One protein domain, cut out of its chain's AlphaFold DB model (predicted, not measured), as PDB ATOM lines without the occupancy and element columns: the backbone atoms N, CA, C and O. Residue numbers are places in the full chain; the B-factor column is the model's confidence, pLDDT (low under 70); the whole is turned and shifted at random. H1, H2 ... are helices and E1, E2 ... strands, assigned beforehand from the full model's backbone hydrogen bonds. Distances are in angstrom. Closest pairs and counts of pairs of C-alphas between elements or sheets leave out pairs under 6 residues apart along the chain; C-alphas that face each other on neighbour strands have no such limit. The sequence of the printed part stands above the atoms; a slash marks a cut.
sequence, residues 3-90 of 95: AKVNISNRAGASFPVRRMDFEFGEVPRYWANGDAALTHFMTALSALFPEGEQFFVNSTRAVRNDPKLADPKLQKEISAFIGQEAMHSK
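AT A GLANCE: This is residues 3 to 90 of the 95 residues of an uncharacterized protein of Acinetobacter haemolyticus CIP 64.3 (UniProt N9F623). The domain is a long, open frame: the two-stranded hairpin E1 E2 makes one long side, H1 and H2 set end to end make the other, and H3 folds back between the hairpin and H2. Beyond the last residue of H3 the frame is empty, and residues 24 to 35 close that end by running from E2 across to H1. The printed part has 88 residues, in the order E1, E2, H1, H2, H3; the sheet is antiparallel and the class is mixed, helices and strands. The whole is loose, with a radius of gyration of the C-alphas of 17.3 A, and elongated, spanning 51 by 26 by 17 A.

HOW THE PARTS SIT: E1, residues 3 to 8, and E2, residues 17 to 23, form an antiparallel hairpin at 162 degrees; N 6 and O 19 are 2.8 A apart and N 4 and O 21 are 3.0 A apart, both within hydrogen-bond range. H3, residues 72 to 90, has 7 pairs of C-alphas within 8 A of E2, the closest being Val 17 and Gln 84, 5.3 A. E1 and H3 are apart. H3 touches H2, residues 49 to 63, in a helical hairpin with a shallow tilt of 22 degrees, opposite ways; their closest C-alphas, Pro 50 and Ser 89, are 5.4 A apart. H1, residues 36 to 46, and H2 meet only through their link, while H1 and H3 are apart. Every O i to N i+4 pair is within hydrogen-bond range in H1 and H2, and 12 of 15 in H3.

IN THESE COORDINATES: E1 begins at C-alpha 3 (-27.640, 9.458, -43.137) and measures 15.7 A; E2 measures 19.7 A. H1 begins at C-alpha 36 (-13.047, -11.009, -51.047) and measures 15.2 A, H2 21.1 A. H3, 28.0 A, ends at C-alpha 90 (-13.842, 11.963, -36.710).

THE WHOLE: The two C-alphas farthest apart, Gly 34 and Pro 67, are 51.9 A apart. The printed part has no cut. The link E2 to H1 is long, 12 residues. Residues 87 to 90 are under 70 in pLDDT; the mean of the printed part is 87.6.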
ATOM      1  N   ALA A   3     -28.471   8.468 -43.810       77.31
ATOM      2  CA  ALA A   3     -27.640   9.458 -43.137       77.31
ATOM      3  C   ALA A   3     -28.534  10.535 -42.527       77.31
ATOM      4  O   ALA A   3     -29.304  11.174 -43.246       77.31
ATOM      5  N   LYS A   4     -28.419  10.773 -41.221       82.25
ATOM      6  CA  LYS A   4     -28.986  11.982 -40.606       82.25
ATOM      7  C   LYS A   4     -28.042  13.139 -40.914       82.25
ATOM      8  O   LYS A   4     -26.850  13.033 -40.651       82.25
ATOM      9  N   VAL A   5     -28.540  14.226 -41.503       83.56
ATOM     10  CA  VAL A   5     -27.697  15.358 -41.923       83.56
ATOM     11  C   VAL A   5     -28.043  16.600 -41.116       83.56
ATOM     12  O   VAL A   5     -29.136  17.142 -41.231       83.56
ATOM     13  N   ASN A   6     -27.079  17.088 -40.342       85.56
ATOM     14  CA  ASN A   6     -27.140  18.367 -39.651       85.56
ATOM     15  C   ASN A   6     -26.394  19.424 -40.471       85.56
ATOM     16  O   ASN A   6     -25.198  19.291 -40.739       85.56
ATOM     17  N   ILE A   7     -27.093  20.483 -40.878       86.94
ATOM     18  CA  ILE A   7     -26.552  21.540 -41.738       86.94
ATOM     19  C   ILE A   7     -26.303  22.794 -40.899       86.94
ATOM     20  O   ILE A   7     -27.181  23.249 -40.174       86.94
ATOM     21  N   SER A   8     -25.109  23.369 -41.015       86.56
ATOM     22  CA  SER A   8     -24.743  24.631 -40.375       86.56
ATOM     23  C   SER A   8     -24.248  25.637 -41.411       86.56
ATOM     24  O   SER A   8     -23.275  25.393 -42.123       86.56
ATOM     25  N   ASN A   9     -24.912  26.789 -41.490       84.25
ATOM     26  CA  ASN A   9     -24.504  27.889 -42.358       84.25
ATOM     27  C   ASN A   9     -23.581  28.817 -41.572       84.25
ATOM     28  O   ASN A   9     -24.022  29.501 -40.648       84.25
ATOM     29  N   ARG A  10     -22.291  28.852 -41.916       78.38
ATOM     30  CA  ARG A  10     -21.381  29.840 -41.326       78.38
ATOM     31  C   ARG A  10     -21.603  31.198 -41.979       78.38
ATOM     32  O   ARG A  10     -21.577  31.309 -43.202       78.38
ATOM     33  N   ALA A  11     -21.792  32.231 -41.158       78.00
ATOM     34  CA  ALA A  11     -22.053  33.585 -41.629       78.00
ATOM     35  C   ALA A  11     -20.955  34.073 -42.597       78.00
ATOM     36  O   ALA A  11     -19.790  34.219 -42.225       78.00
ATOM     37  N   GLY A  12     -21.350  34.337 -43.846       83.06
ATOM     38  CA  GLY A  12     -20.489  34.859 -44.907       83.06
ATOM     39  C   GLY A  12     -19.639  33.830 -45.662       83.06
ATOM     40  O   GLY A  12     -18.833  34.250 -46.485       83.06
ATOM     41  N   ALA A  13     -19.813  32.527 -45.422       88.12
ATOM     42  CA  ALA A  13     -19.349  31.492 -46.348       88.12
ATOM     43  C   ALA A  13     -20.409  31.247 -47.435       88.12
ATOM     44  O   ALA A  13     -21.607  31.343 -47.174       88.12
ATOM     45  N   SER A  14     -19.966  30.918 -48.647       91.75
ATOM     46  CA  SER A  14     -20.843  30.649 -49.795       91.75
ATOM     47  C   SER A  14     -21.491  29.258 -49.765       91.75
ATOM     48  O   SER A  14     -22.432  29.007 -50.516       91.75
ATOM     49  N   PHE A  15     -21.031  28.362 -48.886       88.94
ATOM     50  CA  PHE A  15     -21.511  26.985 -48.783       88.94
ATOM     51  C   PHE A  15     -21.754  26.549 -47.326       88.94
ATOM     52  O   PHE A  15     -21.089  27.035 -46.403       88.94
ATOM     53  N   PRO A  16     -22.705  25.621 -47.100       89.00
ATOM     54  CA  PRO A  16     -22.990  25.083 -45.777       89.00
ATOM     55  C   PRO A  16     -21.936  24.067 -45.328       89.00
ATOM     56  O   PRO A  16     -21.406  23.304 -46.135       89.00
ATOM     57  N   VAL A  17     -21.737  23.967 -44.015       87.62
ATOM     58  CA  VAL A  17     -21.026  22.849 -43.386       87.62
ATOM     59  C   VAL A  17     -22.044  21.776 -42.990       87.62
ATOM     60  O   VAL A  17     -22.945  22.038 -42.189       87.62
ATOM     61  N   ARG A  18     -21.907  20.571 -43.541       88.56
ATOM     62  CA  ARG A  18     -22.774  19.407 -43.319       88.56
ATOM     63  C   ARG A  18     -22.098  18.385 -42.417       88.56
ATOM     64  O   ARG A  18     -21.019  17.888 -42.729       88.56
ATOM     65  N   ARG A  19     -22.787  18.009 -41.344       83.12
ATOM     66  CA  ARG A  19     -22.441  16.895 -40.462       83.12
ATOM     67  C   ARG A  19     -23.406  15.758 -40.741       83.12
ATOM     68  O   ARG A  19     -24.583  15.862 -40.419       83.12
ATOM     69  N   MET A  20     -22.917  14.719 -41.397       82.19
ATOM     70  CA  MET A  20     -23.706  13.520 -41.670       82.19
ATOM     71  C   MET A  20     -23.428  12.514 -40.569       82.19
ATOM     72  O   MET A  20     -22.265  12.388 -40.220       82.19
ATOM     73  N   ASP A  21     -24.432  11.789 -40.092       80.06
ATOM     74  CA  ASP A  21     -24.338  10.638 -39.193       80.06
ATOM     75  C   ASP A  21     -24.868   9.395 -39.901       80.06
ATOM     76  O   ASP A  21     -26.060   9.306 -40.196       80.06
ATOM     77  N   PHE A  22     -23.952   8.486 -40.255       79.50
ATOM     78  CA  PHE A  22     -24.284   7.229 -40.922       79.50
ATOM     79  C   PHE A  22     -24.558   6.151 -39.883       79.50
ATOM     80  O   PHE A  22     -23.712   5.865 -39.038       79.50
ATOM     81  N   GLU A  23     -25.719   5.523 -40.004       79.81
ATOM     82  CA  GLU A  23     -26.031   4.280 -39.315       79.81
ATOM     83  C   GLU A  23     -25.866   3.136 -40.328       79.81
ATOM     84  O   GLU A  23     -26.526   3.102 -41.377       79.81
ATOM     85  N   PHE A  24     -24.939   2.223 -40.040       77.88
ATOM     86  CA  PHE A  24     -24.752   1.000 -40.814       77.88
ATOM     87  C   PHE A  24     -25.550  -0.124 -40.148       77.88
ATOM     88  O   PHE A  24     -25.396  -0.375 -38.957       77.88
ATOM     89  N   GLY A  25     -26.432  -0.766 -40.916       81.06
ATOM     90  CA  GLY A  25     -27.071  -2.020 -40.510       81.06
ATOM     91  C   GLY A  25     -26.130  -3.203 -40.743       81.06
ATOM     92  O   GLY A  25     -24.910  -3.047 -40.727       81.06
ATOM     93  N   GLU A  26     -26.679  -4.378 -41.038       87.38
ATOM     94  CA  GLU A  26     -25.859  -5.519 -41.453       87.38
ATOM     95  C   GLU A  26     -25.132  -5.214 -42.774       87.38
ATOM     96  O   GLU A  26     -25.750  -5.046 -43.829       87.38
ATOM     97  N   VAL A  27     -23.801  -5.121 -42.710       88.25
ATOM     98  CA  VAL A  27     -22.928  -4.994 -43.880       88.25
ATOM     99  C   VAL A  27     -22.387  -6.387 -44.213       88.25
ATOM    100  O   VAL A  27     -21.764  -7.012 -43.351       88.25
ATOM    101  N   PRO A  28     -22.600  -6.906 -45.438       92.69
ATOM    102  CA  PRO A  28     -22.056  -8.200 -45.837       92.69
ATOM    103  C   PRO A  28     -20.535  -8.244 -45.674       92.69
ATOM    104  O   PRO A  28     -19.848  -7.272 -45.984       92.69
ATOM    105  N   ARG A  29     -19.994  -9.400 -45.261       93.12
ATOM    106  CA  ARG A  29     -18.539  -9.592 -45.103       93.12
ATOM    107  C   ARG A  29     -17.759  -9.193 -46.359       93.12
ATOM    108  O   ARG A  29     -16.709  -8.575 -46.240       93.12
ATOM    109  N   TYR A  30     -18.283  -9.536 -47.536       96.19
ATOM    110  CA  TYR A  30     -17.726  -9.162 -48.836       96.19
ATOM    111  C   TYR A  30     -18.653  -8.165 -49.525       96.19
ATOM    112  O   TYR A  30     -19.372  -8.487 -50.472       96.19
ATOM    113  N   TRP A  31     -18.693  -6.954 -48.976       93.50
ATOM    114  CA  TRP A  31     -19.593  -5.895 -49.426       93.50
ATOM    115  C   TRP A  31     -19.309  -5.443 -50.867       93.50
ATOM    116  O   TRP A  31     -20.208  -4.930 -51.533       93.50
ATOM    117  N   ALA A  32     -18.093  -5.662 -51.379       95.12
ATOM    118  CA  ALA A  32     -17.727  -5.320 -52.746       95.12
ATOM    119  C   ALA A  32     -18.098  -6.457 -53.709       95.12
ATOM    120  O   ALA A  32     -17.266  -7.286 -54.069       95.12
ATOM    121  N   ASN A  33     -19.371  -6.499 -54.116       94.38
ATOM    122  CA  ASN A  33     -19.899  -7.467 -55.088       94.38
ATOM    123  C   ASN A  33     -19.655  -8.949 -54.711       94.38
ATOM    124  O   ASN A  33     -19.501  -9.797 -55.584       94.38
ATOM    125  N   GLY A  34     -19.571  -9.268 -53.414       96.06
ATOM    126  CA  GLY A  34     -19.263 -10.621 -52.942       96.06
ATOM    127  C   GLY A  34     -17.796 -11.045 -53.101       96.06
ATOM    128  O   GLY A  34     -17.451 -12.153 -52.695       96.06
ATOM    129  N   ASP A  35     -16.929 -10.190 -53.650       97.88
ATOM    130  CA  ASP A  35     -15.523 -10.496 -53.915       97.88
ATOM    131  C   ASP A  35     -14.640 -10.155 -52.706       97.88
ATOM    132  O   ASP A  35     -14.607  -9.018 -52.219       97.88
ATOM    133  N   ALA A  36     -13.906 -11.154 -52.216       97.56
ATOM    134  CA  ALA A  36     -13.047 -11.009 -51.047       97.56
ATOM    135  C   ALA A  36     -11.819 -10.124 -51.313       97.56
ATOM    136  O   ALA A  36     -11.479  -9.282 -50.480       97.56
ATOM    137  N   ALA A  37     -11.163 -10.280 -52.465       97.69
ATOM    138  CA  ALA A  37      -9.955  -9.533 -52.798       97.69
ATOM    139  C   ALA A  37     -10.268  -8.044 -52.984       97.69
ATOM    140  O   ALA A  37      -9.600  -7.195 -52.394       97.69
ATOM    141  N   LEU A  38     -11.329  -7.728 -53.727       97.38
ATOM    142  CA  LEU A  38     -11.787  -6.359 -53.938       97.38
ATOM    143  C   LEU A  38     -12.242  -5.714 -52.627       97.38
ATOM    144  O   LEU A  38     -11.892  -4.565 -52.355       97.38
ATOM    145  N   THR A  39     -12.968  -6.458 -51.787       96.62
ATOM    146  CA  THR A  39     -13.392  -5.983 -50.463       96.62
ATOM    147  C   THR A  39     -12.187  -5.599 -49.606       96.62
ATOM    148  O   THR A  39     -12.138  -4.492 -49.062       96.62
ATOM    149  N   HIS A  40     -11.194  -6.485 -49.493       95.81
ATOM    150  CA  HIS A  40     -10.004  -6.217 -48.690       95.81
ATOM    151  C   HIS A  40      -9.149  -5.096 -49.276       95.81
ATOM    152  O   HIS A  40      -8.692  -4.242 -48.521       95.81
ATOM    153  N   PHE A  41      -8.996  -5.041 -50.600       96.44
ATOM    154  CA  PHE A  41      -8.277  -3.963 -51.275       96.44
ATOM    155  C   PHE A  41      -8.906  -2.595 -50.987       96.44
ATOM    156  O   PHE A  41      -8.216  -1.686 -50.531       96.44
ATOM    157  N   MET A  42     -10.221  -2.456 -51.181       95.44
ATOM    158  CA  MET A  42     -10.921  -1.192 -50.935       95.44
ATOM    159  C   MET A  42     -10.913  -0.804 -49.456       95.44
ATOM    160  O   MET A  42     -10.771   0.373 -49.129       95.44
ATOM    161  N   THR A  43     -11.020  -1.783 -48.554       91.69
ATOM    162  CA  THR A  43     -10.934  -1.550 -47.105       91.69
ATOM    163  C   THR A  43      -9.541  -1.050 -46.712       91.69
ATOM    164  O   THR A  43      -9.427  -0.047 -46.012       91.69
ATOM    165  N   ALA A  44      -8.480  -1.696 -47.208       93.25
ATOM    166  CA  ALA A  44      -7.100  -1.301 -46.936       93.25
ATOM    167  C   ALA A  44      -6.764   0.077 -47.525       93.25
ATOM    168  O   ALA A  44      -6.145   0.895 -46.852       93.25
ATOM    169  N   LEU A  45      -7.223   0.366 -48.748       91.75
ATOM    170  CA  LEU A  45      -7.086   1.690 -49.355       91.75
ATOM    171  C   LEU A  45      -7.794   2.758 -48.512       91.75
ATOM    172  O   LEU A  45      -7.236   3.823 -48.260       91.75
ATOM    173  N   SER A  46      -9.003   2.450 -48.034       88.75
ATOM    174  CA  SER A  46      -9.800   3.385 -47.239       88.75
ATOM    175  C   SER A  46      -9.183   3.691 -45.876       88.75
ATOM    176  O   SER A  46      -9.355   4.795 -45.363       88.75
ATOM    177  N   ALA A  47      -8.417   2.755 -45.310       87.94
ATOM    178  CA  ALA A  47      -7.711   2.947 -44.045       87.94
ATOM    179  C   ALA A  47      -6.652   4.068 -44.095       87.94
ATOM    180  O   ALA A  47      -6.239   4.553 -43.046       87.94
ATOM    181  N   LEU A  48      -6.235   4.509 -45.289       86.50
ATOM    182  CA  LEU A  48      -5.281   5.608 -45.468       86.50
ATOM    183  C   LEU A  48      -5.943   6.995 -45.489       86.50
ATOM    184  O   LEU A  48      -5.265   8.000 -45.271       86.50
ATOM    185  N   PHE A  49      -7.253   7.074 -45.739       85.12
ATOM    186  CA  PHE A  49      -7.953   8.359 -45.814       85.12
ATOM    187  C   PHE A  49      -7.892   9.203 -44.534       85.12
ATOM    188  O   PHE A  49      -7.721  10.409 -44.680       85.12
ATOM    189  N   PRO A  50      -7.945   8.656 -43.303       82.88
ATOM    190  CA  PRO A  50      -7.903   9.477 -42.087       82.88
ATOM    191  C   PRO A  50      -6.637  10.324 -41.979       82.88
ATOM    192  O   PRO A  50      -6.703  11.521 -41.705       82.88
ATOM    193  N   GLU A  51      -5.485   9.711 -42.249       85.44
ATOM    194  CA  GLU A  51      -4.201  10.411 -42.243       85.44
ATOM    195  C   GLU A  51      -4.116  11.416 -43.397       85.44
ATOM    196  O   GLU A  51      -3.672  12.551 -43.212       85.44
ATOM    197  N   GLY A  52      -4.609  11.039 -44.583       85.88
ATOM    198  CA  GLY A  52      -4.677  11.933 -45.740       85.88
ATOM    199  C   GLY A  52      -5.541  13.175 -45.493       85.88
ATOM    200  O   GLY A  52      -5.132  14.296 -45.804       85.88
ATOM    201  N   GLU A  53      -6.713  13.010 -44.882       85.31
ATOM    202  CA  GLU A  53      -7.610  14.107 -44.508       85.31
ATOM    203  C   GLU A  53      -6.977  15.011 -43.444       85.31
ATOM    204  O   GLU A  53      -7.004  16.240 -43.565       85.31
ATOM    205  N   GLN A  54      -6.347  14.423 -42.423       85.00
ATOM    206  CA  GLN A  54      -5.660  15.181 -41.380       85.00
ATOM    207  C   GLN A  54      -4.503  16.006 -41.961       85.00
ATOM    208  O   GLN A  54      -4.333  17.180 -41.604       85.00
ATOM    209  N   PHE A  55      -3.743  15.430 -42.894       88.75
ATOM    210  CA  PHE A  55      -2.719  16.134 -43.660       88.75
ATOM    211  C   PHE A  55      -3.312  17.289 -44.479       88.75
ATOM    212  O   PHE A  55      -2.770  18.398 -44.457       88.75
ATOM    213  N   PHE A  56      -4.448  17.077 -45.148       87.00
ATOM    214  CA  PHE A  56      -5.121  18.110 -45.937       87.00
ATOM    215  C   PHE A  56      -5.567  19.299 -45.071       87.00
ATOM    216  O   PHE A  56      -5.309  20.464 -45.399       87.00
ATOM    217  N   VAL A  57      -6.185  19.022 -43.919       86.81
ATOM    218  CA  VAL A  57      -6.616  20.051 -42.960       86.81
ATOM    219  C   VAL A  57      -5.417  20.833 -42.424       86.81
ATOM    220  O   VAL A  57      -5.470  22.064 -42.351       86.81
ATOM    221  N   ASN A  58      -4.328  20.148 -42.071       90.12
ATOM    222  CA  ASN A  58      -3.111  20.788 -41.569       90.12
ATOM    223  C   ASN A  58      -2.445  21.665 -42.632       90.12
ATOM    224  O   ASN A  58      -2.088  22.806 -42.338       90.12
ATOM    225  N   SER A  59      -2.360  21.182 -43.870       91.31
ATOM    226  CA  SER A  59      -1.830  21.945 -45.004       91.31
ATOM    227  C   SER A  59      -2.645  23.216 -45.246       91.31
ATOM    228  O   SER A  59      -2.088  24.308 -45.346       91.31
ATOM    229  N   THR A  60      -3.977  23.106 -45.224       90.75
ATOM    230  CA  THR A  60      -4.881  24.258 -45.363       90.75
ATOM    231  C   THR A  60      -4.699  25.272 -44.228       90.75
ATOM    232  O   THR A  60      -4.684  26.480 -44.460       90.75
ATOM    233  N   ARG A  61      -4.525  24.804 -42.984       89.25
ATOM    234  CA  ARG A  61      -4.247  25.677 -41.828       89.25
ATOM    235  C   ARG A  61      -2.902  26.385 -41.948       89.25
ATOM    236  O   ARG A  61      -2.830  27.559 -41.599       89.25
ATOM    237  N   ALA A  62      -1.871  25.697 -42.436       91.12
ATOM    238  CA  ALA A  62      -0.530  26.254 -42.585       91.12
ATOM    239  C   ALA A  62      -0.504  27.425 -43.579       91.12
ATOM    240  O   ALA A  62       0.105  28.453 -43.297       91.12
ATOM    241  N   VAL A  63      -1.216  27.304 -44.704       91.25
ATOM    242  CA  VAL A  63      -1.243  28.352 -45.739       91.25
ATOM    243  C   VAL A  63      -2.233  29.478 -45.447       91.25
ATOM    244  O   VAL A  63      -2.113  30.551 -46.024       91.25
ATOM    245  N   ARG A  64      -3.195  29.283 -44.535       90.12
ATOM    246  CA  ARG A  64      -4.272  30.252 -44.245       90.12
ATOM    247  C   ARG A  64      -3.777  31.667 -43.918       90.12
ATOM    248  O   ARG A  64      -4.487  32.625 -44.214       90.12
ATOM    249  N   ASN A  65      -2.611  31.778 -43.285       89.12
ATOM    250  CA  ASN A  65      -2.034  33.050 -42.851       89.12
ATOM    251  C   ASN A  65      -1.152  33.716 -43.926       89.12
ATOM    252  O   ASN A  65      -0.543  34.746 -43.646       89.12
ATOM    253  N   ASP A  66      -1.061  33.146 -45.133       93.69
ATOM    254  CA  ASP A  66      -0.375  33.785 -46.256       93.69
ATOM    255  C   ASP A  66      -1.060  35.132 -46.577       93.69
ATOM    256  O   ASP A  66      -2.281  35.161 -46.776       93.69
ATOM    257  N   PRO A  67      -0.314  36.253 -46.654       92.81
ATOM    258  CA  PRO A  67      -0.867  37.565 -46.987       92.81
ATOM    259  C   PRO A  67      -1.693  37.597 -48.281       92.81
ATOM    260  O   PRO A  67      -2.629  38.389 -48.392       92.81
ATOM    261  N   LYS A  68      -1.402  36.722 -49.254       93.44
ATOM    262  CA  LYS A  68      -2.169  36.595 -50.505       93.44
ATOM    263  C   LYS A  68      -3.598  36.099 -50.281       93.44
ATOM    264  O   LYS A  68      -4.440  36.281 -51.155       93.44
ATOM    265  N   LEU A  69      -3.879  35.487 -49.132       92.62
ATOM    266  CA  LEU A  69      -5.186  34.943 -48.762       92.62
ATOM    267  C   LEU A  69      -5.927  35.821 -47.739       92.62
ATOM    268  O   LEU A  69      -6.895  35.366 -47.132       92.62
ATOM    269  N   ALA A  70      -5.496  37.068 -47.524       92.31
ATOM    270  CA  ALA A  70      -6.044  37.948 -46.487       92.31
ATOM    271  C   ALA A  70      -7.479  38.448 -46.749       92.31
ATOM    272  O   ALA A  70      -8.074  39.051 -45.854       92.31
ATOM    273  N   ASP A  71      -8.047  38.207 -47.938       94.62
ATOM    274  CA  ASP A  71      -9.425  38.594 -48.253       94.62
ATOM    275  C   ASP A  71     -10.414  38.044 -47.196       94.62
ATOM    276  O   ASP A  71     -10.503  36.826 -46.994       94.62
ATOM    277  N   PRO A  72     -11.192  38.911 -46.519       92.38
ATOM    278  CA  PRO A  72     -12.119  38.487 -45.475       92.38
ATOM    279  C   PRO A  72     -13.169  37.476 -45.937       92.38
ATOM    280  O   PRO A  72     -13.643  36.682 -45.119       92.38
ATOM    281  N   LYS A  73     -13.570  37.494 -47.216       92.81
ATOM    282  CA  LYS A  73     -14.511  36.502 -47.753       92.81
ATOM    283  C   LYS A  73     -13.824  35.145 -47.898       92.81
ATOM    284  O   LYS A  73     -14.324  34.162 -47.350       92.81
ATOM    285  N   LEU A  74     -12.651  35.105 -48.523       92.69
ATOM    286  CA  LEU A  74     -11.846  33.890 -48.639       92.69
ATOM    287  C   LEU A  74     -11.519  33.267 -47.272       92.69
ATOM    288  O   LEU A  74     -11.622  32.056 -47.096       92.69
ATOM    289  N   GLN A  75     -11.226  34.076 -46.253       94.00
ATOM    290  CA  GLN A  75     -10.983  33.583 -44.890       94.00
ATOM    291  C   GLN A  75     -12.201  32.880 -44.269       94.00
ATOM    292  O   GLN A  75     -12.050  31.916 -43.502       94.00
ATOM    293  N   LYS A  76     -13.418  33.325 -44.599       92.56
ATOM    294  CA  LYS A  76     -14.662  32.662 -44.177       92.56
ATOM    295  C   LYS A  76     -14.869  31.347 -44.923       92.56
ATOM    296  O   LYS A  76     -15.264  30.367 -44.292       92.56
ATOM    297  N   GLU A  77     -14.540  31.300 -46.212       93.00
ATOM    298  CA  GLU A  77     -14.590  30.077 -47.024       93.00
ATOM    299  C   GLU A  77     -13.574  29.035 -46.541       93.00
ATOM    300  O   GLU A  77     -13.964  27.903 -46.261       93.00
ATOM    301  N   ILE A  78     -12.316  29.423 -46.296       92.06
ATOM    302  CA  ILE A  78     -11.285  28.551 -45.701       92.06
ATOM    303  C   ILE A  78     -11.754  28.014 -44.344       92.06
ATOM    304  O   ILE A  78     -11.610  26.830 -44.040       92.06
ATOM    305  N   SER A  79     -12.355  28.871 -43.517       90.12
ATOM    306  CA  SER A  79     -12.882  28.450 -42.218       90.12
ATOM    307  C   SER A  79     -14.003  27.420 -42.368       90.12
ATOM    308  O   SER A  79     -14.020  26.435 -41.625       90.12
ATOM    309  N   ALA A  80     -14.954  27.648 -43.278       90.44
ATOM    310  CA  ALA A  80     -16.047  26.719 -43.560       90.44
ATOM    311  C   ALA A  80     -15.520  25.386 -44.100       90.44
ATOM    312  O   ALA A  80     -15.915  24.339 -43.595       90.44
ATOM    313  N   PHE A  81     -14.553  25.431 -45.014       89.69
ATOM    314  CA  PHE A  81     -13.882  24.259 -45.561       89.69
ATOM    315  C   PHE A  81     -13.210  23.417 -44.464       89.69
ATOM    316  O   PHE A  81     -13.514  22.238 -44.312       89.69
ATOM    317  N   ILE A  82     -12.382  24.030 -43.608       87.56
ATOM    318  CA  ILE A  82     -11.744  23.330 -42.475       87.56
ATOM    319  C   ILE A  82     -12.801  22.717 -41.546       87.56
ATOM    320  O   ILE A  82     -12.598  21.638 -40.994       87.56
ATOM    321  N   GLY A  83     -13.928  23.409 -41.345       84.88
ATOM    322  CA  GLY A  83     -15.042  22.905 -40.545       84.88
ATOM    323  C   GLY A  83     -15.735  21.685 -41.155       84.88
ATOM    324  O   GLY A  83     -16.204  20.837 -40.398       84.88
ATOM    325  N   GLN A  84     -15.790  21.604 -42.486       85.50
ATOM    326  CA  GLN A  84     -16.318  20.460 -43.226       85.50
ATOM    327  C   GLN A  84     -15.379  19.253 -43.110       85.50
ATOM    328  O   GLN A  84     -15.807  18.197 -42.655       85.50
ATOM    329  N   GLU A  85     -14.095  19.428 -43.424       81.38
ATOM    330  CA  GLU A  85     -13.134  18.316 -43.465       81.38
ATOM    331  C   GLU A  85     -12.765  17.779 -42.080       81.38
ATOM    332  O   GLU A  85     -12.655  16.572 -41.891       81.38
ATOM    333  N   ALA A  86     -12.684  18.632 -41.051       74.56
ATOM    334  CA  ALA A  86     -12.433  18.167 -39.682       74.56
ATOM    335  C   ALA A  86     -13.535  17.233 -39.139       74.56
ATOM    336  O   ALA A  86     -13.331  16.547 -38.136       74.56
ATOM    337  N   MET A  87     -14.721  17.229 -39.757       69.44
ATOM    338  CA  MET A  87     -15.794  16.293 -39.422       69.44
ATOM    339  C   MET A  87     -15.660  14.953 -40.149       69.44
ATOM    340  O   MET A  87     -16.115  13.955 -39.593       69.44
ATOM    341  N   HIS A  88     -15.035  14.906 -41.332       65.25
ATOM    342  CA  HIS A  88     -14.750  13.648 -42.029       65.25
ATOM    343  C   HIS A  88     -13.784  12.783 -41.205       65.25
ATOM    344  O   HIS A  88     -14.087  11.622 -40.929       65.25
ATOM    345  N   SER A  89     -12.747  13.388 -40.617       56.66
ATOM    346  CA  SER A  89     -11.717  12.631 -39.887       56.66
ATOM    347  C   SER A  89     -12.201  12.004 -38.572       56.66
ATOM    348  O   SER A  89     -11.662  10.991 -38.132       56.66
ATOM    349  N   LYS A  90     -13.257  12.544 -37.939       54.56
ATOM    350  CA  LYS A  90     -13.842  11.963 -36.710       54.56
ATOM    351  C   LYS A  90     -14.539  10.622 -36.940       54.56
ATOM    352  O   LYS A  90     -14.771   9.895 -35.979       54.56
TER     353      LYS A  90